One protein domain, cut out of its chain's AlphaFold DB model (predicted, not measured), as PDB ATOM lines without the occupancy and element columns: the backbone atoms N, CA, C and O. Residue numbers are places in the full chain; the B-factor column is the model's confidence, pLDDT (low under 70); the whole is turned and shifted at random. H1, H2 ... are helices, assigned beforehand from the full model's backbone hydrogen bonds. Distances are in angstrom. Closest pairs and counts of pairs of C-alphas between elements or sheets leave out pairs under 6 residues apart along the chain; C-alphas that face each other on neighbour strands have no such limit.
ATOM      1  N   TYR A 203      -5.588 -21.098 -20.140       70.31
ATOM      2  CA  TYR A 203      -6.570 -20.055 -20.435       70.31
ATOM      3  C   TYR A 203      -6.163 -19.201 -21.652       70.31
ATOM      4  O   TYR A 203      -7.011 -18.893 -22.489       70.31
ATOM      5  N   ILE A 204      -4.880 -18.829 -21.770       72.31
ATOM      6  CA  ILE A 204      -4.356 -17.992 -22.864       72.31
ATOM      7  C   ILE A 204      -4.337 -18.787 -24.167       72.31
ATOM      8  O   ILE A 204      -4.663 -18.238 -25.215       72.31
ATOM      9  N   LEU A 205      -3.967 -20.066 -24.088       75.31
ATOM     10  CA  LEU A 205      -3.953 -20.996 -25.219       75.31
ATOM     11  C   LEU A 205      -5.356 -21.168 -25.810       75.31
ATOM     12  O   LEU A 205      -5.562 -20.906 -26.992       75.31
ATOM     13  N   ILE A 206      -6.346 -21.472 -24.964       75.88
ATOM     14  CA  ILE A 206      -7.750 -21.610 -25.381       75.88
ATOM     15  C   ILE A 206      -8.276 -20.288 -25.944       75.88
ATOM     16  O   ILE A 206      -8.884 -20.246 -27.010       75.88
ATOM     17  N   SER A 207      -7.979 -19.181 -25.264       75.50
ATOM     18  CA  SER A 207      -8.370 -17.840 -25.706       75.50
ATOM     19  C   SER A 207      -7.811 -17.486 -27.085       75.50
ATOM     20  O   SER A 207      -8.462 -16.752 -27.825       75.50
ATOM     21  N   ARG A 208      -6.640 -18.023 -27.447       77.31
ATOM     22  CA  ARG A 208      -5.978 -17.811 -28.740       77.31
ATOM     23  C   ARG A 208      -6.245 -18.906 -29.777       77.31
ATOM     24  O   ARG A 208      -5.759 -18.753 -30.896       77.31
ATOM     25  N   ALA A 209      -7.033 -19.928 -29.432       75.75
ATOM     26  CA  ALA A 209      -7.220 -21.138 -30.235       75.75
ATOM     27  C   ALA A 209      -5.875 -21.730 -30.690       75.75
ATOM     28  O   ALA A 209      -5.636 -21.938 -31.876       75.75
ATOM     29  N   GLU A 210      -4.969 -21.918 -29.731       81.00
ATOM     30  CA  GLU A 210      -3.675 -22.563 -29.948       81.00
ATOM     31  C   GLU A 210      -3.539 -23.748 -28.997       81.00
ATOM     32  O   GLU A 210      -3.813 -23.632 -27.797       81.00
ATOM     33  N   THR A 211      -3.048 -24.875 -29.497       79.62
ATOM     34  CA  THR A 211      -2.538 -25.945 -28.638       79.62
ATOM     35  C   THR A 211      -1.154 -25.592 -28.081       79.62
ATOM     36  O   THR A 211      -0.455 -24.695 -28.561       79.62
ATOM     37  N   SER A 212      -0.715 -26.302 -27.039       72.81
ATOM     38  CA  SER A 212       0.626 -26.109 -26.469       72.81
ATOM     39  C   SER A 212       1.746 -26.366 -27.489       72.81
ATOM     40  O   SER A 212       2.794 -25.721 -27.420       72.81
ATOM     41  N   VAL A 213       1.512 -27.265 -28.449       74.69
ATOM     42  CA  VAL A 213       2.430 -27.575 -29.553       74.69
ATOM     43  C   VAL A 213       2.370 -26.490 -30.629       74.69
ATOM     44  O   VAL A 213       3.415 -25.963 -31.020       74.69
ATOM     45  N   GLU A 214       1.167 -26.096 -31.055       77.00
ATOM     46  CA  GLU A 214       0.965 -25.023 -32.041       77.00
ATOM     47  C   GLU A 214       1.564 -23.701 -31.584       77.00
ATOM     48  O   GLU A 214       2.180 -23.015 -32.387       77.00
ATOM     49  N   ARG A 215       1.497 -23.361 -30.293       76.50
ATOM     50  CA  ARG A 215       2.112 -22.129 -29.779       76.50
ATOM     51  C   ARG A 215       3.611 -22.058 -30.065       76.50
ATOM     52  O   ARG A 215       4.135 -20.987 -30.374       76.50
ATOM     53  N   HIS A 216       4.319 -23.183 -29.956       75.25
ATOM     54  CA  HIS A 216       5.755 -23.230 -30.246       75.25
ATOM     55  C   HIS A 216       6.037 -23.080 -31.744       75.25
ATOM     56  O   HIS A 216       7.005 -22.422 -32.131       75.25
ATOM     57  N   ILE A 217       5.175 -23.651 -32.586       79.19
ATOM     58  CA  ILE A 217       5.250 -23.534 -34.047       79.19
ATOM     59  C   ILE A 217       4.939 -22.091 -34.468       79.19
ATOM     60  O   ILE A 217       5.777 -21.447 -35.095       79.19
ATOM     61  N   ASN A 218       3.820 -21.538 -34.004       79.62
ATOM     62  CA  ASN A 218       3.380 -20.164 -34.233       79.62
ATOM     63  C   ASN A 218       4.425 -19.147 -33.772       79.62
ATOM     64  O   ASN A 218       4.632 -18.132 -34.432       79.62
ATOM     65  N   HIS A 219       5.134 -19.409 -32.671       81.19
ATOM     66  CA  HIS A 219       6.218 -18.538 -32.221       81.19
ATOM     67  C   HIS A 219       7.393 -18.510 -33.213       81.19
ATOM     68  O   HIS A 219       7.910 -17.432 -33.530       81.19
ATOM     69  N   LYS A 220       7.788 -19.673 -33.749       83.25
ATOM     70  CA  LYS A 220       8.820 -19.769 -34.796       83.25
ATOM     71  C   LYS A 220       8.357 -19.123 -36.106       83.25
ATOM     72  O   LYS A 220       9.124 -18.378 -36.716       83.25
ATOM     73  N   GLU A 221       7.107 -19.351 -36.498       81.81
ATOM     74  CA  GLU A 221       6.462 -18.773 -37.685       81.81
ATOM     75  C   GLU A 221       6.401 -17.241 -37.599       81.81
ATOM     76  O   GLU A 221       6.806 -16.536 -38.524       81.81
ATOM     77  N   THR A 222       5.991 -16.717 -36.439       80.44
ATOM     78  CA  THR A 222       5.919 -15.279 -36.146       80.44
ATOM     79  C   THR A 222       7.283 -14.628 -36.281       80.44
ATOM     80  O   THR A 222       7.396 -13.557 -36.875       80.44
ATOM     81  N   LYS A 223       8.335 -15.271 -35.763       82.75
ATOM     82  CA  LYS A 223       9.701 -14.759 -35.891       82.75
ATOM     83  C   LYS A 223      10.146 -14.728 -37.359       82.75
ATOM     84  O   LYS A 223      10.595 -13.684 -37.826       82.75
ATOM     85  N   ARG A 224       9.920 -15.821 -38.097       83.88
ATOM     86  CA  ARG A 224      10.242 -15.940 -39.530       83.88
ATOM     87  C   ARG A 224       9.515 -14.900 -40.388       83.88
ATOM     88  O   ARG A 224      10.088 -14.365 -41.333       83.88
ATOM     89  N   LEU A 225       8.246 -14.626 -40.090       79.88
ATOM     90  CA  LEU A 225       7.442 -13.647 -40.825       79.88
ATOM     91  C   LEU A 225       7.819 -12.212 -40.458       79.88
ATOM     92  O   LEU A 225       7.912 -11.373 -41.352       79.88
ATOM     93  N   ARG A 226       8.151 -11.950 -39.191       81.75
ATOM     94  CA  ARG A 226       8.643 -10.644 -38.735       81.75
ATOM     95  C   ARG A 226       9.968 -10.265 -39.394       81.75
ATOM     96  O   ARG A 226      10.140  -9.112 -39.771       81.75
ATOM     97  N   GLU A 227      10.862 -11.233 -39.598       85.00
ATOM     98  CA  GLU A 227      12.108 -11.054 -40.364       85.00
ATOM     99  C   GLU A 227      11.846 -10.698 -41.839       85.00
ATOM    100  O   GLU A 227      12.645 -10.008 -42.463       85.00
ATOM    101  N   LYS A 228      10.689 -11.095 -42.383       85.81
ATOM    102  CA  LYS A 228      10.215 -10.732 -43.730       85.81
ATOM    103  C   LYS A 228       9.309  -9.490 -43.744       85.81
ATOM    104  O   LYS A 228       8.689  -9.211 -44.767       85.81
ATOM    105  N   GLY A 229       9.179  -8.780 -42.619       81.81
ATOM    106  CA  GLY A 229       8.307  -7.606 -42.478       81.81
ATOM    107  C   GLY A 229       6.802  -7.912 -42.484       81.81
ATOM    108  O   GLY A 229       5.994  -7.000 -42.638       81.81
ATOM    109  N   LYS A 230       6.406  -9.179 -42.326       79.81
ATOM    110  CA  LYS A 230       5.008  -9.631 -42.310       79.81
ATOM    111  C   LYS A 230       4.546  -9.946 -40.885       79.81
ATOM    112  O   LYS A 230       5.325 -10.397 -40.047       79.81
ATOM    113  N   VAL A 231       3.260  -9.736 -40.609       80.19
ATOM    114  CA  VAL A 231       2.646 -10.054 -39.311       80.19
ATOM    115  C   VAL A 231       1.977 -11.423 -39.394       80.19
ATOM    116  O   VAL A 231       1.117 -11.639 -40.243       80.19
ATOM    117  N   PHE A 232       2.368 -12.344 -38.513       78.69
ATOM    118  CA  PHE A 232       1.699 -13.637 -38.382       78.69
ATOM    119  C   PHE A 232       0.360 -13.473 -37.662       78.69
ATOM    120  O   PHE A 232       0.289 -12.852 -36.598       78.69
ATOM    121  N   LYS A 233      -0.690 -14.064 -38.225       78.88
ATOM    122  CA  LYS A 233      -2.020 -14.130 -37.625       78.88
ATOM    123  C   LYS A 233      -2.446 -15.592 -37.584       78.88
ATOM    124  O   LYS A 233      -2.453 -16.238 -38.624       78.88
ATOM    125  N   ASN A 234      -2.791 -16.093 -36.396       79.19
ATOM    126  CA  ASN A 234      -3.241 -17.475 -36.236       79.19
ATOM    127  C   ASN A 234      -4.540 -17.694 -37.048       79.19
ATOM    128  O   ASN A 234      -5.534 -17.020 -36.754       79.19
ATOM    129  N   PRO A 235      -4.555 -18.603 -38.039       75.19
ATOM    130  CA  PRO A 235      -5.718 -18.836 -38.898       75.19
ATOM    131  C   PRO A 235      -6.901 -19.507 -38.178       75.19
ATOM    132  O   PRO A 235      -8.022 -19.437 -38.679       75.19
ATOM    133  N   TYR A 236      -6.662 -20.102 -37.004       74.62
ATOM    134  CA  TYR A 236      -7.676 -20.759 -36.166       74.62
ATOM    135  C   TYR A 236      -8.272 -19.836 -35.091       74.62
ATOM    136  O   TYR A 236      -9.089 -20.249 -34.272       74.62
ATOM    137  N   HIS A 237      -7.854 -18.568 -35.044       79.75
ATOM    138  CA  HIS A 237      -8.310 -17.629 -34.027       79.75
ATOM    139  C   HIS A 237      -9.613 -16.919 -34.438       79.75
ATOM    140  O   HIS A 237      -9.586 -15.862 -35.071       79.75
ATOM    141  N   HIS A 238     -10.757 -17.436 -33.976       76.06
ATOM    142  CA  HIS A 238     -12.101 -16.890 -34.251       76.06
ATOM    143  C   HIS A 238     -12.576 -15.831 -33.234       76.06
ATOM    144  O   HIS A 238     -13.740 -15.415 -33.238       76.06
ATOM    145  N   GLY A 239     -11.673 -15.377 -32.359       79.62
ATOM    146  CA  GLY A 239     -11.942 -14.453 -31.259       79.62
ATOM    147  C   GLY A 239     -12.204 -15.169 -29.935       79.62
ATOM    148  O   GLY A 239     -12.780 -16.254 -29.895       79.62
ATOM    149  N   THR A 240     -11.814 -14.533 -28.830       77.56
ATOM    150  CA  THR A 240     -11.729 -15.139 -27.493       77.56
ATOM    151  C   THR A 240     -12.987 -15.919 -27.114       77.56
ATOM    152  O   THR A 240     -12.921 -17.108 -26.829       77.56
ATOM    153  N   MET A 241     -14.160 -15.285 -27.176       74.62
ATOM    154  CA  MET A 241     -15.423 -15.912 -26.765       74.62
ATOM    155  C   MET A 241     -15.885 -17.028 -27.708       74.62
ATOM    156  O   MET A 241     -16.536 -17.964 -27.257       74.62
ATOM    157  N   ASN A 242     -15.560 -16.950 -28.998       73.56
ATOM    158  CA  ASN A 242     -15.936 -17.982 -29.965       73.56
ATOM    159  C   ASN A 242     -15.031 -19.210 -29.839       73.56
ATOM    160  O   ASN A 242     -15.532 -20.328 -29.888       73.56
ATOM    161  N   ASN A 243     -13.743 -19.010 -29.550       79.69
ATOM    162  CA  ASN A 243     -12.805 -20.096 -29.263       79.69
ATOM    163  C   ASN A 243     -13.247 -20.894 -28.023       79.69
ATOM    164  O   ASN A 243     -13.245 -22.123 -28.029       79.69
ATOM    165  N   TRP A 244     -13.713 -20.199 -26.977       74.38
ATOM    166  CA  TRP A 244     -14.264 -20.843 -25.780       74.38
ATOM    167  C   TRP A 244     -15.580 -21.583 -26.049       74.38
ATOM    168  O   TRP A 244     -15.777 -22.678 -25.526       74.38
ATOM    169  N   LYS A 245     -16.472 -21.027 -26.879       75.56
ATOM    170  CA  LYS A 245     -17.705 -21.719 -27.298       75.56
ATOM    171  C   LYS A 245     -17.411 -22.984 -28.104       75.56
ATOM    172  O   LYS A 245     -18.106 -23.977 -27.908       75.56
ATOM    173  N   LEU A 246     -16.390 -22.943 -28.965       75.12
ATOM    174  CA  LEU A 246     -15.948 -24.077 -29.774       75.12
ATOM    175  C   LEU A 246     -15.386 -25.201 -28.896       75.12
ATOM    176  O   LEU A 246     -15.814 -26.342 -29.032       75.12
ATOM    177  N   LEU A 247     -14.507 -24.875 -27.938       74.38
ATOM    178  CA  LEU A 247     -13.947 -25.858 -27.003       74.38
ATOM    179  C   LEU A 247     -15.025 -26.519 -26.132       74.38
ATOM    180  O   LEU A 247     -14.989 -27.724 -25.907       74.38
ATOM    181  N   LEU A 248     -15.958 -25.721 -25.607       71.19
ATOM    182  CA  LEU A 248     -16.988 -26.199 -24.684       71.19
ATOM    183  C   LEU A 248     -18.209 -26.805 -25.399       71.19
ATOM    184  O   LEU A 248     -19.131 -27.259 -24.726       71.19
ATOM    185  N   GLY A 249     -18.257 -26.768 -26.736       65.81
ATOM    186  CA  GLY A 249     -19.390 -27.279 -27.513       65.81
ATOM    187  C   GLY A 249     -20.718 -26.583 -27.184       65.81
ATOM    188  O   GLY A 249     -21.773 -27.226 -27.166       65.81
ATOM    189  N   VAL A 250     -20.689 -25.283 -26.854       66.81
ATOM    190  CA  VAL A 250     -21.866 -24.534 -26.381       66.81
ATOM    191  C   VAL A 250     -22.400 -23.597 -27.460       66.81
ATOM    192  O   VAL A 250     -21.853 -22.522 -27.703       66.81
ATOM    193  N   GLU A 251     -23.523 -23.988 -28.062       62.59
ATOM    194  CA  GLU A 251     -24.175 -23.247 -29.148       62.59
ATOM    195  C   GLU A 251     -25.277 -22.293 -28.642       62.59
ATOM    196  O   GLU A 251     -25.437 -21.190 -29.160       62.59
ATOM    197  N   GLU A 252     -25.952 -22.639 -27.534       59.94
ATOM    198  CA  GLU A 252     -27.008 -21.822 -26.912       59.94
ATOM    199  C   GLU A 252     -26.747 -21.508 -25.427       59.94
ATOM    200  O   GLU A 252     -26.150 -22.297 -24.691       59.94
ATOM    201  N   ARG A 253     -27.290 -20.379 -24.929       58.59
ATOM    202  CA  ARG A 253     -27.169 -19.948 -23.515       58.59
ATOM    203  C   ARG A 253     -27.669 -20.992 -22.507       58.59
ATOM    204  O   ARG A 253     -27.170 -21.037 -21.388       58.59
ATOM    205  N   ARG A 254     -28.628 -21.836 -22.898       58.44
ATOM    206  CA  ARG A 254     -29.239 -22.867 -22.040       58.44
ATOM    207  C   ARG A 254     -28.315 -24.065 -21.786       58.44
ATOM    208  O   ARG A 254     -28.448 -24.723 -20.759       58.44
ATOM    209  N   HIS A 255     -27.340 -24.306 -22.663       60.28
ATOM    210  CA  HIS A 255     -26.395 -25.422 -22.551       60.28
ATOM    211  C   HIS A 255     -25.192 -25.137 -21.645       60.28
ATOM    212  O   HIS A 255     -24.481 -26.067 -21.275       60.28
ATOM    213  N   TRP A 256     -24.993 -23.883 -21.221       62.78
ATOM    214  CA  TRP A 256     -23.939 -23.525 -20.267       62.78
ATOM    215  C   TRP A 256     -24.077 -24.289 -18.945       62.78
ATOM    216  O   TRP A 256     -23.090 -24.786 -18.415       62.78
ATOM    217  N   VAL A 257     -25.302 -24.441 -18.435       58.94
ATOM    218  CA  VAL A 257     -25.543 -25.095 -17.138       58.94
ATOM    219  C   VAL A 257     -25.380 -26.615 -17.222       58.94
ATOM    220  O   VAL A 257     -24.879 -27.232 -16.293       58.94
ATOM    221  N   THR A 258     -25.764 -27.242 -18.334       56.25
ATOM    222  CA  THR A 258     -25.738 -28.707 -18.469       56.25
ATOM    223  C   THR A 258     -24.431 -29.260 -19.030       56.25
ATOM    224  O   THR A 258     -24.116 -30.413 -18.745       56.25
ATOM    225  N   ARG A 259     -23.660 -28.474 -19.797       59.22
ATOM    226  CA  ARG A 259     -22.423 -28.936 -20.462       59.22
ATOM    227  C   ARG A 259     -21.126 -28.449 -19.809       59.22
ATOM    228  O   ARG A 259     -20.102 -29.092 -19.993       59.22
ATOM    229  N   VAL A 260     -21.159 -27.347 -19.049       57.56
ATOM    230  CA  VAL A 260     -19.959 -26.777 -18.396       57.56
ATOM    231  C   VAL A 260     -19.876 -27.142 -16.907       57.56
ATOM    232  O   VAL A 260     -18.784 -27.350 -16.391       57.56
ATOM    233  N   LEU A 261     -21.016 -27.238 -16.209       56.62
ATOM    234  CA  LEU A 261     -21.080 -27.497 -14.757       56.62
ATOM    235  C   LEU A 261     -21.152 -28.989 -14.381       56.62
ATOM    236  O   LEU A 261     -20.878 -29.333 -13.234       56.62
ATOM    237  N   LEU A 262     -21.510 -29.873 -15.317       51.06
ATOM    238  CA  LEU A 262     -21.627 -31.320 -15.106       51.06
ATOM    239  C   LEU A 262     -20.829 -32.071 -16.186       51.06
ATOM    240  O   LEU A 262     -20.858 -31.642 -17.342       51.06
TER     241      LEU A 262
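This is residues 203 to 262 of the 287 residues of the protein "Protein S-acyltransferase" of Liparis tanakae (Tanaka's snailfish) (UniProt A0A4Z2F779). A long helix, H2, makes one end of a loose, drawn-out rod; two short helices, H1 and H3, meet crosswise in the middle, and a very short helix, H4, lies at the other end, touching no other helix. From the end of H2 an extended stretch, residues 228 to 239, folds back toward the middle and leads into H3. The printed part has 60 residues, with four named helices in the order H1, H2, H3, H4 and no named strand; the class is all helix, with 35 residues in helices. The whole is loose, with a radius of gyration of the C-alphas of 14.9 A and spans of 47 by 18 by 12 A.

H2, residues 212 to 227, is 23.5 A long and begins at C-alpha 212 at (0.626, -26.109, -26.469). H1, residues 203 to 208, begins at C-alpha 203 at (-6.570, -20.055, -20.435) and measures 8.6 A. H3, residues 240 to 247, measures 11.0 A. H4, residues 255 to 259, measures 5.7 A and ends at C-alpha 259 at (-22.423, -28.936, -20.462).

H2 is close to H1 but not clearly touching; their closest C-alphas, of Leu 205 and Ser 212, are 7.0 A apart. The two run the same way at a steep tilt of 50 degrees. H1 and H3 touch, about perpendicular at 81 degrees, with the C-alphas of Ser 207 and Thr 240 closest at 4.7 A. H2 and H3 are apart, and H4 is apart from H1, H2 and H3. In H1, H3 and H4 every O i to N i+4 pair is within hydrogen-bond range; in H2, 11 of 12 are.

The C-alphas farthest apart, of Lys 228 and Leu 262, are 47.5 A from each other. The printed part has no cut. The link from H2 to H3 is long, with 12 residues. Residues 249 to 262 have pLDDT under 70; the mean of the printed part is 73.6.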